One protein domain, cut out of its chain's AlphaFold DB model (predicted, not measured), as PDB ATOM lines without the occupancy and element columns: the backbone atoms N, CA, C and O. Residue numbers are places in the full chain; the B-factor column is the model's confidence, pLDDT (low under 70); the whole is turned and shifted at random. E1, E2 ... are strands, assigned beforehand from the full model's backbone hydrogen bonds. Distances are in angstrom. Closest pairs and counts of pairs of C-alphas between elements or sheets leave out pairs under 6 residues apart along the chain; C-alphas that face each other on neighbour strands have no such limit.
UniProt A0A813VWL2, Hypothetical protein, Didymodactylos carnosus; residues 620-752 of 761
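Overview. This is residues 620 to 752 of the 761 residues of the protein "Hypothetical protein" of Didymodactylos carnosus (UniProt A0A813VWL2). Two twisted sheets lie face to face as an elongated sandwich, E4 E3 E6 E7 forming one layer and E1 E2 E5 the other, their strands crossed at 48 degrees. Along one side of it the edge strands E1 and E7 come near each other. The 133 printed residues hold seven named strands, E1 to E7 along the chain, and no named helix: all strand, both sheets antiparallel. The whole is only just compact, close to loose, with a radius of gyration of the C-alphas of 16.5 A and spans of 50 by 30 by 25 A.

Along the chain. Find C-alpha 621 at (-35.008, -32.651, 32.380); E1 runs from there to residue 634, 35.4 A, bending by 64 degrees at residue 626. Next come E2, residues 642 to 655, 39.6 A; E3, 664 to 675, 31.2 A; E4, 683 to 693, 29.4 A; and E5, 699 to 705. E6, 722 to 733, spans 35.1 A, and E7, 739 to 750, ends at (-53.384, -31.437, 24.595).

Arrangement. In the larger sheet, look at hairpin E3 and E4 for N 671 and O 688, 2.8 A. E3 and E6 have N 672 and O 726 at 2.9 A; hairpin E6 and E7 has N 725 and O 747 at 2.8 A. In the other sheet, hairpin E1 and E2 has N 629 and O 647 at 2.8 A, and E2 and E5 have N 652 and O 702 at 2.9 A. Between the sheets, the closest C-alphas of E1 and E7, Ile 621 and Gly 745, are 5.3 A apart; E2 and E6 are apart.

Size, cuts and confidence. The C-alphas farthest apart, Asn 639 and Trp 662, are 51.5 A apart. The printed part has no cut; E5 to E6 is the long link, 16 residues. Residues 635 to 640 have pLDDT under 70.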
ATOM      1  N   PRO A 620     -30.470 -31.194  33.116       86.75
ATOM      2  CA  PRO A 620     -31.249 -31.913  32.111       86.75
ATOM      3  C   PRO A 620     -32.559 -32.439  32.712       86.75
ATOM      4  O   PRO A 620     -32.592 -32.906  33.853       86.75
ATOM      5  N   ILE A 621     -33.641 -32.353  31.937       89.56
ATOM      6  CA  ILE A 621     -35.008 -32.651  32.380       89.56
ATOM      7  C   ILE A 621     -35.749 -33.343  31.239       89.56
ATOM      8  O   ILE A 621     -35.817 -32.798  30.137       89.56
ATOM      9  N   ALA A 622     -36.354 -34.492  31.521       90.06
ATOM     10  CA  ALA A 622     -37.350 -35.127  30.674       90.06
ATOM     11  C   ALA A 622     -38.686 -35.172  31.430       90.06
ATOM     12  O   ALA A 622     -38.776 -35.700  32.538       90.06
ATOM     13  N   ILE A 623     -39.724 -34.593  30.827       90.38
ATOM     14  CA  ILE A 623     -41.106 -34.646  31.318       90.38
ATOM     15  C   ILE A 623     -41.933 -35.377  30.264       90.38
ATOM     16  O   ILE A 623     -41.785 -35.108  29.073       90.38
ATOM     17  N   SER A 624     -42.821 -36.262  30.695       88.44
ATOM     18  CA  SER A 624     -43.847 -36.889  29.859       88.44
ATOM     19  C   SER A 624     -45.175 -36.951  30.615       88.44
ATOM     20  O   SER A 624     -45.257 -36.639  31.807       88.44
ATOM     21  N   THR A 625     -46.255 -37.288  29.915       87.56
ATOM     22  CA  THR A 625     -47.601 -37.321  30.497       87.56
ATOM     23  C   THR A 625     -48.325 -38.563  30.002       87.56
ATOM     24  O   THR A 625     -48.805 -38.612  28.873       87.56
ATOM     25  N   SER A 626     -48.362 -39.590  30.848       83.69
ATOM     26  CA  SER A 626     -48.870 -40.932  30.535       83.69
ATOM     27  C   SER A 626     -50.400 -41.009  30.491       83.69
ATOM     28  O   SER A 626     -50.958 -41.930  29.895       83.69
ATOM     29  N   LYS A 627     -51.103 -40.037  31.089       85.25
ATOM     30  CA  LYS A 627     -52.571 -39.972  31.107       85.25
ATOM     31  C   LYS A 627     -53.052 -38.531  31.199       85.25
ATOM     32  O   LYS A 627     -52.542 -37.778  32.022       85.25
ATOM     33  N   THR A 628     -54.062 -38.173  30.409       87.81
ATOM     34  CA  THR A 628     -54.656 -36.827  30.362       87.81
ATOM     35  C   THR A 628     -56.182 -36.928  30.269       87.81
ATOM     36  O   THR A 628     -56.729 -37.512  29.338       87.81
ATOM     37  N   LEU A 629     -56.895 -36.392  31.260       87.75
ATOM     38  CA  LEU A 629     -58.356 -36.430  31.367       87.75
ATOM     39  C   LEU A 629     -58.869 -35.085  31.895       87.75
ATOM     40  O   LEU A 629     -58.276 -34.520  32.808       87.75
ATOM     41  N   VAL A 630     -60.015 -34.610  31.401       89.06
ATOM     42  CA  VAL A 630     -60.709 -33.445  31.980       89.06
ATOM     43  C   VAL A 630     -62.010 -33.899  32.635       89.06
ATOM     44  O   VAL A 630     -62.743 -34.732  32.087       89.06
ATOM     45  N   LYS A 631     -62.313 -33.355  33.814       86.88
ATOM     46  CA  LYS A 631     -63.627 -33.422  34.464       86.88
ATOM     47  C   LYS A 631     -64.186 -32.016  34.596       86.88
ATOM     48  O   LYS A 631     -63.451 -31.084  34.875       86.88
ATOM     49  N   HIS A 632     -65.493 -31.887  34.449       85.31
ATOM     50  CA  HIS A 632     -66.201 -30.626  34.616       85.31
ATOM     51  C   HIS A 632     -66.897 -30.641  35.981       85.31
ATOM     52  O   HIS A 632     -67.698 -31.543  36.249       85.31
ATOM     53  N   MET A 633     -66.553 -29.708  36.869       79.56
ATOM     54  CA  MET A 633     -66.983 -29.703  38.273       79.56
ATOM     55  C   MET A 633     -67.626 -28.372  38.667       79.56
ATOM     56  O   MET A 633     -67.325 -27.327  38.104       79.56
ATOM     57  N   THR A 634     -68.538 -28.408  39.637       77.19
ATOM     58  CA  THR A 634     -69.097 -27.198  40.254       77.19
ATOM     59  C   THR A 634     -68.158 -26.674  41.330       77.19
ATOM     60  O   THR A 634     -67.811 -27.423  42.242       77.19
ATOM     61  N   ASP A 635     -67.823 -25.390  41.265       69.19
ATOM     62  CA  ASP A 635     -67.242 -24.660  42.387       69.19
ATOM     63  C   ASP A 635     -68.241 -24.617  43.563       69.19
ATOM     64  O   ASP A 635     -69.455 -24.469  43.374       69.19
ATOM     65  N   TYR A 636     -67.718 -24.756  44.782       64.31
ATOM     66  CA  TYR A 636     -68.468 -24.650  46.033       64.31
ATOM     67  C   TYR A 636     -68.581 -23.201  46.540       64.31
ATOM     68  O   TYR A 636     -69.350 -22.941  47.466       64.31
ATOM     69  N   SER A 637     -67.867 -22.252  45.923       61.22
ATOM     70  CA  SER A 637     -68.043 -20.815  46.147       61.22
ATOM     71  C   SER A 637     -69.461 -20.339  45.802       61.22
ATOM     72  O   SER A 637     -70.171 -20.926  44.976       61.22
ATOM     73  N   SER A 638     -69.874 -19.220  46.401       56.50
ATOM     74  CA  SER A 638     -71.256 -18.708  46.418       56.50
ATOM     75  C   SER A 638     -71.924 -18.550  45.044       56.50
ATOM     76  O   SER A 638     -73.150 -18.567  44.958       56.50
ATOM     77  N   ASN A 639     -71.142 -18.415  43.967       61.81
ATOM     78  CA  ASN A 639     -71.642 -18.234  42.602       61.81
ATOM     79  C   ASN A 639     -71.963 -19.541  41.847       61.81
ATOM     80  O   ASN A 639     -72.494 -19.457  40.741       61.81
ATOM     81  N   ARG A 640     -71.660 -20.731  42.401       65.69
ATOM     82  CA  ARG A 640     -71.940 -22.056  41.790       65.69
ATOM     83  C   ARG A 640     -71.526 -22.185  40.312       65.69
ATOM     84  O   ARG A 640     -72.210 -22.847  39.524       65.69
ATOM     85  N   LYS A 641     -70.432 -21.527  39.913       75.31
ATOM     86  CA  LYS A 641     -69.891 -21.659  38.556       75.31
ATOM     87  C   LYS A 641     -69.401 -23.088  38.325       75.31
ATOM     88  O   LYS A 641     -69.163 -23.837  39.274       75.31
ATOM     89  N   LYS A 642     -69.304 -23.477  37.057       77.31
ATOM     90  CA  LYS A 642     -68.674 -24.734  36.669       77.31
ATOM     91  C   LYS A 642     -67.339 -24.439  36.015       77.31
ATOM     92  O   LYS A 642     -67.263 -23.561  35.157       77.31
ATOM     93  N   ASN A 643     -66.344 -25.201  36.429       86.31
ATOM     94  CA  ASN A 643     -64.951 -25.039  36.074       86.31
ATOM     95  C   ASN A 643     -64.380 -26.407  35.678       86.31
ATOM     96  O   ASN A 643     -64.874 -27.460  36.109       86.31
ATOM     97  N   ASP A 644     -63.321 -26.397  34.881       88.81
ATOM     98  CA  ASP A 644     -62.631 -27.609  34.467       88.81
ATOM     99  C   ASP A 644     -61.542 -28.008  35.471       88.81
ATOM    100  O   ASP A 644     -60.678 -27.217  35.847       88.81
ATOM    101  N   LEU A 645     -61.574 -29.283  35.864       89.44
ATOM    102  CA  LEU A 645     -60.524 -29.982  36.590       89.44
ATOM    103  C   LEU A 645     -59.733 -30.857  35.610       89.44
ATOM    104  O   LEU A 645     -60.222 -31.891  35.140       89.44
ATOM    105  N   GLY A 646     -58.484 -30.481  35.365       89.06
ATOM    106  CA  GLY A 646     -57.486 -31.340  34.743       89.06
ATOM    107  C   GLY A 646     -57.045 -32.460  35.692       89.06
ATOM    108  O   GLY A 646     -56.657 -32.222  36.836       89.06
ATOM    109  N   ILE A 647     -57.071 -33.697  35.204       88.94
ATOM    110  CA  ILE A 647     -56.489 -34.872  35.855       88.94
ATOM    111  C   ILE A 647     -55.442 -35.441  34.903       88.94
ATOM    112  O   ILE A 647     -55.758 -35.853  33.788       88.94
ATOM    113  N   LEU A 648     -54.193 -35.487  35.353       90.69
ATOM    114  CA  LEU A 648     -53.081 -36.034  34.590       90.69
ATOM    115  C   LEU A 648     -52.193 -36.923  35.460       90.69
ATOM    116  O   LEU A 648     -52.177 -36.776  36.679       90.69
ATOM    117  N   GLN A 649     -51.459 -37.831  34.819       91.75
ATOM    118  CA  GLN A 649     -50.340 -38.557  35.424       91.75
ATOM    119  C   GLN A 649     -49.057 -38.150  34.699       91.75
ATOM    120  O   GLN A 649     -49.035 -38.063  33.468       91.75
ATOM    121  N   ILE A 650     -48.023 -37.835  35.475       91.75
ATOM    122  CA  ILE A 650     -46.790 -37.194  35.018       91.75
ATOM    123  C   ILE A 650     -45.623 -38.155  35.214       91.75
ATOM    124  O   ILE A 650     -45.422 -38.686  36.306       91.75
ATOM    125  N   ASP A 651     -44.812 -38.305  34.177       92.38
ATOM    126  CA  ASP A 651     -43.508 -38.952  34.258       92.38
ATOM    127  C   ASP A 651     -42.437 -37.856  34.281       92.38
ATOM    128  O   ASP A 651     -42.458 -36.944  33.450       92.38
ATOM    129  N   LEU A 652     -41.527 -37.906  35.255       91.56
ATOM    130  CA  LEU A 652     -40.487 -36.896  35.459       91.56
ATOM    131  C   LEU A 652     -39.143 -37.560  35.764       91.56
ATOM    132  O   LEU A 652     -38.955 -38.135  36.839       91.56
ATOM    133  N   GLU A 653     -38.187 -37.380  34.856       91.56
ATOM    134  CA  GLU A 653     -36.788 -37.759  35.031       91.56
ATOM    135  C   GLU A 653     -35.896 -36.504  34.992       91.56
ATOM    136  O   GLU A 653     -35.972 -35.692  34.069       91.56
ATOM    137  N   SER A 654     -35.060 -36.298  36.014       90.75
ATOM    138  CA  SER A 654     -34.088 -35.193  36.043       90.75
ATOM    139  C   SER A 654     -32.891 -35.479  36.953       90.75
ATOM    140  O   SER A 654     -33.030 -36.026  38.050       90.75
ATOM    141  N   ASP A 655     -31.701 -35.075  36.500       90.69
ATOM    142  CA  ASP A 655     -30.461 -35.126  37.281       90.69
ATOM    143  C   ASP A 655     -30.167 -33.751  37.887       90.69
ATOM    144  O   ASP A 655     -29.596 -32.874  37.236       90.69
ATOM    145  N   LEU A 656     -30.586 -33.569  39.140       90.75
ATOM    146  CA  LEU A 656     -30.459 -32.309  39.872       90.75
ATOM    147  C   LEU A 656     -29.239 -32.294  40.811       90.75
ATOM    148  O   LEU A 656     -28.994 -31.273  41.450       90.75
ATOM    149  N   ASP A 657     -28.450 -33.378  40.885       88.62
ATOM    150  CA  ASP A 657     -27.273 -33.470  41.772       88.62
ATOM    151  C   ASP A 657     -26.290 -32.313  41.508       88.62
ATOM    152  O   ASP A 657     -25.746 -31.717  42.437       88.62
ATOM    153  N   LYS A 658     -26.117 -31.939  40.231       88.31
ATOM    154  CA  LYS A 658     -25.209 -30.863  39.788       88.31
ATOM    155  C   LYS A 658     -25.643 -29.452  40.206       88.31
ATOM    156  O   LYS A 658     -24.847 -28.527  40.096       88.31
ATOM    157  N   LEU A 659     -26.880 -29.274  40.675       89.44
ATOM    158  CA  LEU A 659     -27.377 -27.988  41.179       89.44
ATOM    159  C   LEU A 659     -26.959 -27.728  42.638       89.44
ATOM    160  O   LEU A 659     -27.081 -26.603  43.119       89.44
ATOM    161  N   PHE A 660     -26.458 -28.745  43.349       90.88
ATOM    162  CA  PHE A 660     -25.922 -28.605  44.701       90.88
ATOM    163  C   PHE A 660     -24.422 -28.278  44.669       90.88
ATOM    164  O   PHE A 660     -23.576 -29.159  44.817       90.88
ATOM    165  N   ASP A 661     -24.097 -26.989  44.528       86.62
ATOM    166  CA  ASP A 661     -22.741 -26.456  44.746       86.62
ATOM    167  C   ASP A 661     -22.320 -26.567  46.238       86.62
ATOM    168  O   ASP A 661     -22.829 -27.402  46.983       86.62
ATOM    169  N   TRP A 662     -21.398 -25.746  46.745       86.25
ATOM    170  CA  TRP A 662     -20.988 -25.730  48.163       86.25
ATOM    171  C   TRP A 662     -21.817 -24.774  49.067       86.25
ATOM    172  O   TRP A 662     -21.743 -24.880  50.290       86.25
ATOM    173  N   ASN A 663     -22.657 -23.896  48.502       90.31
ATOM    174  CA  ASN A 663     -23.542 -22.947  49.197       90.31
ATOM    175  C   ASN A 663     -25.019 -23.402  49.246       90.31
ATOM    176  O   ASN A 663     -25.699 -23.145  50.236       90.31
ATOM    177  N   VAL A 664     -25.550 -24.094  48.229       90.88
ATOM    178  CA  VAL A 664     -26.971 -24.501  48.161       90.88
ATOM    179  C   VAL A 664     -27.360 -25.391  49.347       90.88
ATOM    180  O   VAL A 664     -26.870 -26.508  49.507       90.88
ATOM    181  N   LYS A 665     -28.257 -24.914  50.206       91.12
ATOM    182  CA  LYS A 665     -28.759 -25.663  51.365       91.12
ATOM    183  C   LYS A 665     -29.814 -26.682  50.942       91.12
ATOM    184  O   LYS A 665     -29.796 -27.835  51.373       91.12
ATOM    185  N   GLN A 666     -30.736 -26.227  50.100       94.25
ATOM    186  CA  GLN A 666     -31.868 -26.988  49.591       94.25
ATOM    187  C   GLN A 666     -32.368 -26.374  48.274       94.25
ATOM    188  O   GLN A 666     -32.180 -25.183  48.018       94.25
ATOM    189  N   LEU A 667     -33.040 -27.186  47.467       93.69
ATOM    190  CA  LEU A 667     -33.786 -26.765  46.286       93.69
ATOM    191  C   LEU A 667     -35.277 -26.916  46.588       93.69
ATOM    192  O   LEU A 667     -35.701 -27.963  47.074       93.69
ATOM    193  N   PHE A 668     -36.071 -25.887  46.300       94.81
ATOM    194  CA  PHE A 668     -37.528 -25.998  46.254       94.81
ATOM    195  C   PHE A 668     -37.946 -26.135  44.790       94.81
ATOM    196  O   PHE A 668     -37.914 -25.158  44.046       94.81
ATOM    197  N   LEU A 669     -38.273 -27.357  44.378       93.88
ATOM    198  CA  LEU A 669     -38.725 -27.690  43.031       93.88
ATOM    199  C   LEU A 669     -40.238 -27.571  42.938       93.88
ATOM    200  O   LEU A 669     -40.941 -27.933  43.880       93.88
ATOM    201  N   TYR A 670     -40.727 -27.124  41.788       94.56
ATOM    202  CA  TYR A 670     -42.150 -27.020  41.486       94.56
ATOM    203  C   TYR A 670     -42.381 -27.271  39.991       94.56
ATOM    204  O   TYR A 670     -41.634 -26.794  39.134       94.56
ATOM    205  N   LEU A 671     -43.414 -28.046  39.670       93.69
ATOM    206  CA  LEU A 671     -43.854 -28.316  38.306       93.69
ATOM    207  C   LEU A 671     -45.031 -27.396  37.975       93.69
ATOM    208  O   LEU A 671     -46.064 -27.455  38.647       93.69
ATOM    209  N   THR A 672     -44.886 -26.575  36.940       94.31
ATOM    210  CA  THR A 672     -45.947 -25.708  36.421       94.31
ATOM    211  C   THR A 672     -46.611 -26.313  35.191       94.31
ATOM    212  O   THR A 672     -45.943 -26.907  34.346       94.31
ATOM    213  N   ALA A 673     -47.922 -26.119  35.077       93.62
ATOM    214  CA  ALA A 673     -48.662 -26.187  33.824       93.62
ATOM    215  C   ALA A 673     -48.911 -24.762  33.323       93.62
ATOM    216  O   ALA A 673     -49.495 -23.949  34.040       93.62
ATOM    217  N   GLU A 674     -48.466 -24.467  32.104       93.69
ATOM    218  CA  GLU A 674     -48.638 -23.175  31.440       93.69
ATOM    219  C   GLU A 674     -49.526 -23.305  30.203       93.69
ATOM    220  O   GLU A 674     -49.287 -24.156  29.346       93.69
ATOM    221  N   TYR A 675     -50.558 -22.466  30.119       92.69
ATOM    222  CA  TYR A 675     -51.558 -22.489  29.050       92.69
ATOM    223  C   TYR A 675     -52.163 -21.100  28.826       92.69
ATOM    224  O   TYR A 675     -52.162 -20.245  29.714       92.69
ATOM    225  N   THR A 676     -52.694 -20.866  27.630       91.25
ATOM    226  CA  THR A 676     -53.284 -19.584  27.227       91.25
ATOM    227  C   THR A 676     -54.808 -19.688  27.194       91.25
ATOM    228  O   THR A 676     -55.361 -20.756  26.922       91.25
ATOM    229  N   THR A 677     -55.515 -18.598  27.486       89.25
ATOM    230  CA  THR A 677     -56.984 -18.531  27.387       89.25
ATOM    231  C   THR A 677     -57.415 -17.229  26.718       89.25
ATOM    232  O   THR A 677     -56.625 -16.301  26.567       89.25
ATOM    233  N   ALA A 678     -58.684 -17.131  26.311       86.31
ATOM    234  CA  ALA A 678     -59.219 -15.905  25.711       86.31
ATOM    235  C   ALA A 678     -59.229 -14.700  26.680       86.31
ATOM    236  O   ALA A 678     -59.328 -13.559  26.232       86.31
ATOM    237  N   SER A 679     -59.133 -14.946  27.991       86.25
ATOM    238  CA  SER A 679     -59.003 -13.928  29.040       86.25
ATOM    239  C   SER A 679     -57.548 -13.591  29.381       86.25
ATOM    240  O   SER A 679     -57.239 -12.418  29.576       86.25
ATOM    241  N   ASN A 680     -56.658 -14.589  29.448       88.25
ATOM    242  CA  ASN A 680     -55.313 -14.445  30.008       88.25
ATOM    243  C   ASN A 680     -54.220 -14.911  29.032       88.25
ATOM    244  O   ASN A 680     -54.222 -16.044  28.547       88.25
ATOM    245  N   ILE A 681     -53.221 -14.044  28.829       89.75
ATOM    246  CA  ILE A 681     -52.057 -14.282  27.955       89.75
ATOM    247  C   ILE A 681     -51.194 -15.452  28.462       89.75
ATOM    248  O   ILE A 681     -50.601 -16.168  27.660       89.75
ATOM    249  N   LEU A 682     -51.137 -15.662  29.781       90.75
ATOM    250  CA  LEU A 682     -50.467 -16.793  30.418       90.75
ATOM    251  C   LEU A 682     -51.188 -17.147  31.722       90.75
ATOM    252  O   LEU A 682     -51.236 -16.334  32.643       90.75
ATOM    253  N   ASN A 683     -51.694 -18.372  31.815       91.75
ATOM    254  CA  ASN A 683     -52.119 -18.991  33.065       91.75
ATOM    255  C   ASN A 683     -51.025 -19.974  33.488       91.75
ATOM    256  O   ASN A 683     -50.590 -20.787  32.672       91.75
ATOM    257  N   GLN A 684     -50.584 -19.907  34.744       92.75
ATOM    258  CA  GLN A 684     -49.557 -20.791  35.299       92.75
ATOM    259  C   GLN A 684     -50.083 -21.416  36.596       92.75
ATOM    260  O   GLN A 684     -50.346 -20.708  37.564       92.75
ATOM    261  N   VAL A 685     -50.227 -22.743  36.622       92.69
ATOM    262  CA  VAL A 685     -50.720 -23.496  37.790       92.69
ATOM    263  C   VAL A 685     -49.627 -24.439  38.283       92.69
ATOM    264  O   VAL A 685     -49.100 -25.236  37.508       92.69
ATOM    265  N   VAL A 686     -49.276 -24.370  39.570       94.69
ATOM    266  CA  VAL A 686     -48.344 -25.327  40.191       94.69
ATOM    267  C   VAL A 686     -49.084 -26.632  40.469       94.69
ATOM    268  O   VAL A 686     -50.019 -26.662  41.261       94.69
ATOM    269  N   LEU A 687     -48.651 -27.717  39.830       93.75
ATOM    270  CA  LEU A 687     -49.255 -29.047  39.959       93.75
ATOM    271  C   LEU A 687     -48.628 -29.881  41.082       93.75
ATOM    272  O   LEU A 687     -49.277 -30.742  41.675       93.75
ATOM    273  N   TRP A 688     -47.342 -29.667  41.348       94.69
ATOM    274  CA  TRP A 688     -46.549 -30.464  42.279       94.69
ATOM    275  C   TRP A 688     -45.332 -29.672  42.753       94.69
ATOM    276  O   TRP A 688     -44.787 -28.877  41.991       94.69
ATOM    277  N   ASP A 689     -44.881 -29.927  43.977       94.44
ATOM    278  CA  ASP A 689     -43.650 -29.388  44.551       94.44
ATOM    279  C   ASP A 689     -42.916 -30.436  45.396       94.44
ATOM    280  O   ASP A 689     -43.524 -31.342  45.979       94.44
ATOM    281  N   LYS A 690     -41.596 -30.268  45.503       92.38
ATOM    282  CA  LYS A 690     -40.736 -31.035  46.406       92.38
ATOM    283  C   LYS A 690     -39.559 -30.185  46.871       92.38
ATOM    284  O   LYS A 690     -38.847 -29.590  46.066       92.38
ATOM    285  N   ILE A 691     -39.292 -30.206  48.174       94.62
ATOM    286  CA  ILE A 691     -38.004 -29.760  48.716       94.62
ATOM    287  C   ILE A 691     -37.025 -30.935  48.630       94.62
ATOM    288  O   ILE A 691     -37.356 -32.032  49.077       94.62
ATOM    289  N   ILE A 692     -35.835 -30.696  48.082       93.81
ATOM    290  CA  ILE A 692     -34.684 -31.606  48.183       93.81
ATOM    291  C   ILE A 692     -33.593 -30.883  48.971       93.81
ATOM    292  O   ILE A 692     -33.244 -29.745  48.651       93.81
ATOM    293  N   ARG A 693     -33.058 -31.514  50.012       92.06
ATOM    294  CA  ARG A 693     -31.965 -30.970  50.833       92.06
ATOM    295  C   ARG A 693     -30.617 -31.519  50.376       92.06
ATOM    296  O   ARG A 693     -30.529 -32.624  49.848       92.06
ATOM    297  N   ARG A 694     -29.542 -30.767  50.627       90.62
ATOM    298  CA  ARG A 694     -28.167 -31.234  50.393       90.62
ATOM    299  C   ARG A 694     -27.936 -32.588  51.082       90.62
ATOM    300  O   ARG A 694     -28.071 -32.681  52.299       90.62
ATOM    301  N   GLY A 695     -27.529 -33.596  50.310       86.06
ATOM    302  CA  GLY A 695     -27.255 -34.955  50.797       86.06
ATOM    303  C   GLY A 695     -28.426 -35.936  50.665       86.06
ATOM    304  O   GLY A 695     -28.231 -37.132  50.859       86.06
ATOM    305  N   GLU A 696     -29.619 -35.467  50.293       90.50
ATOM    306  CA  GLU A 696     -30.686 -36.329  49.778       90.50
ATOM    307  C   GLU A 696     -30.402 -36.687  48.305       90.50
ATOM    308  O   GLU A 696     -29.681 -35.970  47.613       90.50
ATOM    309  N   ASN A 697     -30.971 -37.788  47.800       87.31
ATOM    310  CA  ASN A 697     -30.849 -38.140  46.382       87.31
ATOM    311  C   ASN A 697     -31.601 -37.116  45.510       87.31
ATOM    312  O   ASN A 697     -32.834 -37.043  45.583       87.31
ATOM    313  N   ALA A 698     -30.872 -36.363  44.679       87.38
ATOM    314  CA  ALA A 698     -31.438 -35.353  43.790       87.38
ATOM    315  C   ALA A 698     -31.602 -35.840  42.336       87.38
ATOM    316  O   ALA A 698     -32.237 -35.154  41.534       87.38
ATOM    317  N   ARG A 699     -31.156 -37.060  42.003       90.06
ATOM    318  CA  ARG A 699     -31.629 -37.765  40.802       90.06
ATOM    319  C   ARG A 699     -33.063 -38.238  41.007       90.06
ATOM    320  O   ARG A 699     -33.330 -39.195  41.739       90.06
ATOM    321  N   MET A 700     -33.979 -37.543  40.349       87.81
ATOM    322  CA  MET A 700     -35.406 -37.820  40.352       87.81
ATOM    323  C   MET A 700     -35.743 -38.711  39.160       87.81
ATOM    324  O   MET A 700     -35.505 -38.316  38.024       87.81
ATOM    325  N   ASN A 701     -36.337 -39.874  39.417       90.44
ATOM    326  CA  ASN A 701     -37.106 -40.614  38.425       90.44
ATOM    327  C   ASN A 701     -38.450 -40.982  39.064       90.44
ATOM    328  O   ASN A 701     -38.485 -41.739  40.036       90.44
ATOM    329  N   LEU A 702     -39.528 -40.375  38.575       89.62
ATOM    330  CA  LEU A 702     -40.898 -40.590  39.025       89.62
ATOM    331  C   LEU A 702     -41.745 -41.014  37.827       89.62
ATOM    332  O   LEU A 702     -41.780 -40.306  36.822       89.62
ATOM    333  N   HIS A 703     -42.455 -42.130  37.966       90.62
ATOM    334  CA  HIS A 703     -43.375 -42.644  36.955       90.62
ATOM    335  C   HIS A 703     -44.825 -42.528  37.429       90.62
ATOM    336  O   HIS A 703     -45.098 -42.677  38.624       90.62
ATOM    337  N   GLU A 704     -45.742 -42.276  36.494       88.88
ATOM    338  CA  GLU A 704     -47.197 -42.236  36.708       88.88
ATOM    339  C   GLU A 704     -47.679 -41.300  37.847       88.88
ATOM    340  O   GLU A 704     -48.767 -41.475  38.410       88.88
ATOM    341  N   MET A 705     -46.896 -40.270  38.185       91.31
ATOM    342  CA  MET A 705     -47.125 -39.414  39.348       91.31
ATOM    343  C   MET A 705     -48.411 -38.588  39.206       91.31
ATOM    344  O   MET A 705     -48.539 -37.759  38.304       91.31
ATOM    345  N   ASN A 706     -49.334 -38.747  40.156       90.44
ATOM    346  CA  ASN A 706     -50.474 -37.842  40.306       90.44
ATOM    347  C   ASN A 706     -50.004 -36.466  40.828       90.44
ATOM    348  O   ASN A 706     -49.164 -36.422  41.735       90.44
ATOM    349  N   PRO A 707     -50.550 -35.343  40.327       91.19
ATOM    350  CA  PRO A 707     -50.247 -34.017  40.852       91.19
ATOM    351  C   PRO A 707     -50.708 -33.880  42.311       91.19
ATOM    352  O   PRO A 707     -51.719 -34.450  42.724       91.19
ATOM    353  N   LYS A 708     -49.952 -33.111  43.099       91.56
ATOM    354  CA  LYS A 708     -50.224 -32.831  44.520       91.56
ATOM    355  C   LYS A 708     -51.315 -31.770  44.695       91.56
ATOM    356  O   LYS A 708     -52.036 -31.792  45.689       91.56
ATOM    357  N   TYR A 709     -51.431 -30.858  43.731       94.00
ATOM    358  CA  TYR A 709     -52.458 -29.825  43.674       94.00
ATOM    359  C   TYR A 709     -53.400 -30.078  42.496       94.00
ATOM    360  O   TYR A 709     -52.982 -30.537  41.433       94.00
ATOM    361  N   TYR A 710     -54.683 -29.778  42.684       89.31
ATOM    362  CA  TYR A 710     -55.684 -29.930  41.634       89.31
ATOM    363  C   TYR A 710     -55.482 -28.891  40.529       89.31
ATOM    364  O   TYR A 710     -55.399 -27.696  40.808       89.31
ATOM    365  N   PHE A 711     -55.473 -29.332  39.271       91.44
ATOM    366  CA  PHE A 711     -55.411 -28.432  38.123       91.44
ATOM    367  C   PHE A 711     -56.805 -27.865  37.823       91.44
ATOM    368  O   PHE A 711     -57.528 -28.411  36.994       91.44
ATOM    369  N   TRP A 712     -57.190 -26.792  38.511       88.56
ATOM    370  CA  TRP A 712     -58.386 -26.012  38.174       88.56
ATOM    371  C   TRP A 712     -58.065 -24.906  37.159       88.56
ATOM    372  O   TRP A 712     -57.003 -24.285  37.223       88.56
ATOM    373  N   ASP A 713     -59.008 -24.662  36.252       88.00
ATOM    374  CA  ASP A 713     -59.107 -23.468  35.400       88.00
ATOM    375  C   ASP A 713     -60.288 -22.593  35.853       88.00
ATOM    376  O   ASP A 713     -61.267 -23.093  36.410       88.00
ATOM    377  N   ASP A 714     -60.235 -21.291  35.571       81.44
ATOM    378  CA  ASP A 714     -61.331 -20.344  35.816       81.44
ATOM    379  C   ASP A 714     -62.325 -20.310  34.638       81.44
ATOM    380  O   ASP A 714     -62.683 -19.262  34.091       81.44
ATOM    381  N   GLY A 715     -62.791 -21.495  34.237       82.88
ATOM    382  CA  GLY A 715     -63.773 -21.671  33.172       82.88
ATOM    383  C   GLY A 715     -63.764 -23.073  32.569       82.88
ATOM    384  O   GLY A 715     -63.483 -24.056  33.249       82.88
ATOM    385  N   GLU A 716     -64.110 -23.153  31.284       85.69
ATOM    386  CA  GLU A 716     -64.175 -24.402  30.514       85.69
ATOM    387  C   GLU A 716     -63.048 -24.515  29.460       85.69
ATOM    388  O   GLU A 716     -63.263 -25.044  28.359       85.69
ATOM    389  N   ASN A 717     -61.875 -23.933  29.751       86.00
ATOM    390  CA  ASN A 717     -60.821 -23.648  28.770       86.00
ATOM    391  C   ASN A 717     -59.697 -24.702  28.730       86.00
ATOM    392  O   ASN A 717     -58.688 -24.481  28.054       86.00
ATOM    393  N   LEU A 718     -59.827 -25.826  29.447       86.38
ATOM    394  CA  LEU A 718     -58.816 -26.894  29.437       86.38
ATOM    395  C   LEU A 718     -58.985 -27.865  28.259       86.38
ATOM    396  O   LEU A 718     -57.988 -28.381  27.760       86.38
ATOM    397  N   ARG A 719     -60.217 -28.109  27.790       88.44
ATOM    398  CA  ARG A 719     -60.489 -28.956  26.608       88.44
ATOM    399  C   ARG A 719     -59.780 -28.424  25.363       88.44
ATOM    400  O   ARG A 719     -59.803 -27.219  25.120       88.44
ATOM    401  N   SER A 720     -59.199 -29.322  24.564       86.81
ATOM    402  CA  SER A 720     -58.549 -29.011  23.277       86.81
ATOM    403  C   SER A 720     -57.387 -28.004  23.354       86.81
ATOM    404  O   SER A 720     -56.852 -27.601  22.322       86.81
ATOM    405  N   ASN A 721     -56.985 -27.591  24.559       88.56
ATOM    406  CA  ASN A 721     -55.988 -26.553  24.785       88.56
ATOM    407  C   ASN A 721     -54.590 -27.166  24.942       88.56
ATOM    408  O   ASN A 721     -54.439 -28.274  25.461       88.56
ATOM    409  N   ASN A 722     -53.568 -26.444  24.485       91.94
ATOM    410  CA  ASN A 722     -52.181 -26.890  24.516       91.94
ATOM    411  C   ASN A 722     -51.510 -26.431  25.815       91.94
ATOM    412  O   ASN A 722     -51.208 -25.250  25.990       91.94
ATOM    413  N   ILE A 723     -51.269 -27.375  26.720       92.56
ATOM    414  CA  ILE A 723     -50.690 -27.135  28.041       92.56
ATOM    415  C   ILE A 723     -49.231 -27.560  28.029       92.56
ATOM    416  O   ILE A 723     -48.907 -28.708  27.735       92.56
ATOM    417  N   THR A 724     -48.346 -26.641  28.395       93.38
ATOM    418  CA  THR A 724     -46.908 -26.886  28.490       93.38
ATOM    419  C   THR A 724     -46.510 -27.104  29.943       93.38
ATOM    420  O   THR A 724     -46.634 -26.203  30.769       93.38
ATOM    421  N   LEU A 725     -46.016 -28.300  30.256       93.25
ATOM    422  CA  LEU A 725     -45.418 -28.605  31.550       93.25
ATOM    423  C   LEU A 725     -43.968 -28.127  31.587       93.25
ATOM    424  O   LEU A 725     -43.178 -28.474  30.704       93.25
ATOM    425  N   THR A 726     -43.593 -27.399  32.639       93.12
ATOM    426  CA  THR A 726     -42.191 -27.063  32.926       93.12
ATOM    427  C   THR A 726     -41.845 -27.233  34.393       93.12
ATOM    428  O   THR A 726     -42.569 -26.791  35.279       93.12
ATOM    429  N   LEU A 727     -40.692 -27.847  34.653       93.31
ATOM    430  CA  LEU A 727     -40.096 -27.899  35.982       93.31
ATOM    431  C   LEU A 727     -39.279 -26.622  36.220       93.31
ATOM    432  O   LEU A 727     -38.467 -26.229  35.380       93.31
ATOM    433  N   GLY A 728     -39.469 -25.995  37.376       92.81
ATOM    434  CA  GLY A 728     -38.604 -24.938  37.885       92.81
ATOM    435  C   GLY A 728     -38.088 -25.260  39.285       92.81
ATOM    436  O   GLY A 728     -38.566 -26.185  39.950       92.81
ATOM    437  N   TRP A 729     -37.099 -24.491  39.735       93.56
ATOM    438  CA  TRP A 729     -36.585 -24.560  41.096       93.56
ATOM    439  C   TRP A 729     -36.197 -23.187  41.642       93.56
ATOM    440  O   TRP A 729     -35.646 -22.336  40.946       93.56
ATOM    441  N   ASN A 730     -36.433 -23.014  42.941       94.12
ATOM    442  CA  ASN A 730     -35.881 -21.927  43.733       94.12
ATOM    443  C   ASN A 730     -34.669 -22.462  44.501       94.12
ATOM    444  O   ASN A 730     -34.779 -23.413  45.283       94.12
ATOM    445  N   ILE A 731     -33.517 -21.835  44.288       92.12
ATOM    446  CA  ILE A 731     -32.265 -22.152  44.969       92.12
ATOM    447  C   ILE A 731     -32.234 -21.426  46.309       92.12
ATOM    448  O   ILE A 731     -32.327 -20.197  46.366       92.12
ATOM    449  N   ILE A 732     -32.088 -22.193  47.389       93.00
ATOM    450  CA  ILE A 732     -32.028 -21.680  48.757       93.00
ATOM    451  C   ILE A 732     -30.598 -21.898  49.265       93.00
ATOM    452  O   ILE A 732     -30.230 -22.990  49.698       93.00
ATOM    453  N   SER A 733     -29.776 -20.855  49.161       90.88
ATOM    454  CA  SER A 733     -28.392 -20.792  49.651       90.88
ATOM    455  C   SER A 733     -28.299 -20.822  51.182       90.88
ATOM    456  O   SER A 733     -29.224 -20.391  51.868       90.88
ATOM    457  N   ASN A 734     -27.151 -21.239  51.726       87.56
ATOM    458  CA  ASN A 734     -26.812 -21.036  53.138       87.56
ATOM    459  C   ASN A 734     -26.637 -19.540  53.459       87.56
ATOM    460  O   ASN A 734     -27.091 -19.090  54.508       87.56
ATOM    461  N   ALA A 735     -26.037 -18.772  52.543       85.31
ATOM    462  CA  ALA A 735     -26.025 -17.309  52.563       85.31
ATOM    463  C   ALA A 735     -26.042 -16.755  51.128       85.31
ATOM    464  O   ALA A 735     -25.269 -17.210  50.287       85.31
ATOM    465  N   GLY A 736     -26.909 -15.778  50.842       81.81
ATOM    466  CA  GLY A 736     -27.013 -15.157  49.519       81.81
ATOM    467  C   GLY A 736     -28.448 -14.885  49.059       81.81
ATOM    468  O   GLY A 736     -29.383 -14.861  49.860       81.81
ATOM    469  N   ARG A 737     -28.609 -14.648  47.751       83.81
ATOM    470  CA  ARG A 737     -29.897 -14.346  47.106       83.81
ATOM    471  C   ARG A 737     -30.652 -15.631  46.756       83.81
ATOM    472  O   ARG A 737     -30.094 -16.511  46.107       83.81
ATOM    473  N   LEU A 738     -31.946 -15.671  47.072       86.62
ATOM    474  CA  LEU A 738     -32.875 -16.676  46.548       86.62
ATOM    475  C   LEU A 738     -32.996 -16.536  45.023       86.62
ATOM    476  O   LEU A 738     -33.430 -15.492  44.532       86.62
ATOM    477  N   LEU A 739     -32.604 -17.570  44.276       86.88
ATOM    478  CA  LEU A 739     -32.590 -17.546  42.812       86.88
ATOM    479  C   LEU A 739     -33.658 -18.486  42.241       86.88
ATOM    480  O   LEU A 739     -33.608 -19.692  42.458       86.88
ATOM    481  N   HIS A 740     -34.614 -17.914  41.515       89.75
ATOM    482  CA  HIS A 740     -35.672 -18.621  40.790       89.75
ATOM    483  C   HIS A 740     -35.195 -18.968  39.376       89.75
ATOM    484  O   HIS A 740     -34.731 -18.080  38.657       89.75
ATOM    485  N   ILE A 741     -35.304 -20.237  38.976       90.25
ATOM    486  CA  ILE A 741     -34.829 -20.728  37.676       90.25
ATOM    487  C   ILE A 741     -35.880 -21.639  37.044       90.25
ATOM    488  O   ILE A 741     -36.370 -22.585  37.661       90.25
ATOM    489  N   ARG A 742     -36.189 -21.371  35.774       88.38
ATOM    490  CA  ARG A 742     -36.969 -22.263  34.914       88.38
ATOM    491  C   ARG A 742     -36.023 -23.259  34.244       88.38
ATOM    492  O   ARG A 742     -35.011 -22.852  33.678       88.38
ATOM    493  N   GLY A 743     -36.345 -24.545  34.315       85.31
ATOM    494  CA  GLY A 743     -35.514 -25.603  33.760       85.31
ATOM    495  C   GLY A 743     -35.476 -25.621  32.229       85.31
ATOM    496  O   GLY A 743     -36.430 -25.224  31.562       85.31
ATOM    497  N   ASN A 744     -34.382 -26.138  31.664       80.44
ATOM    498  CA  ASN A 744     -34.131 -26.214  30.216       80.44
ATOM    499  C   ASN A 744     -34.908 -27.355  29.510       80.44
ATOM    500  O   ASN A 744     -34.401 -27.950  28.562       80.44
ATOM    501  N   GLY A 745     -36.115 -27.684  29.974       78.88
ATOM    502  CA  GLY A 745     -36.948 -28.751  29.421       78.88
ATOM    503  C   GLY A 745     -38.433 -28.464  29.628       78.88
ATOM    504  O   GLY A 745     -38.851 -28.095  30.727       78.88
ATOM    505  N   SER A 746     -39.215 -28.621  28.562       84.56
ATOM    506  CA  SER A 746     -40.650 -28.335  28.514       84.56
ATOM    507  C   SER A 746     -41.369 -29.353  27.637       84.56
ATOM    508  O   SER A 746     -40.941 -29.565  26.501       84.56
ATOM    509  N   THR A 747     -42.478 -29.914  28.115       89.88
ATOM    510  CA  THR A 747     -43.273 -30.889  27.350       89.88
ATOM    511  C   THR A 747     -44.710 -30.412  27.243       89.88
ATOM    512  O   THR A 747     -45.368 -30.197  28.260       89.88
ATOM    513  N   SER A 748     -45.196 -30.245  26.013       90.88
ATOM    514  CA  SER A 748     -46.563 -29.799  25.742       90.88
ATOM    515  C   SER A 748     -47.478 -30.977  25.410       90.88
ATOM    516  O   SER A 748     -47.098 -31.861  24.642       90.88
ATOM    517  N   PHE A 749     -48.685 -30.981  25.973       91.19
ATOM    518  CA  PHE A 749     -49.738 -31.953  25.685       91.19
ATOM    519  C   PHE A 749     -51.080 -31.245  25.467       91.19
ATOM    520  O   PHE A 749     -51.282 -30.113  25.905       91.19
ATOM    521  N   ILE A 750     -52.021 -31.932  24.818       91.25
ATOM    522  CA  ILE A 750     -53.384 -31.437  24.595       91.25
ATOM    523  C   ILE A 750     -54.364 -32.309  25.391       91.25
ATOM    524  O   ILE A 750     -54.266 -33.539  25.371       91.25
ATOM    525  N   PHE A 751     -55.291 -31.686  26.120       90.00
ATOM    526  CA  PHE A 751     -56.370 -32.403  26.809       90.00
ATOM    527  C   PHE A 751     -57.491 -32.811  25.834       90.00
ATOM    528  O   PHE A 751     -57.811 -32.037  24.930       90.00
ATOM    529  N   PRO A 752     -58.158 -33.965  26.041       87.94
ATOM    530  CA  PRO A 752     -59.268 -34.396  25.190       87.94
ATOM    531  C   PRO A 752     -60.428 -33.391  25.116       87.94
ATOM    532  O   PRO A 752     -60.841 -32.826  26.130       87.94
TER     533      PRO A 752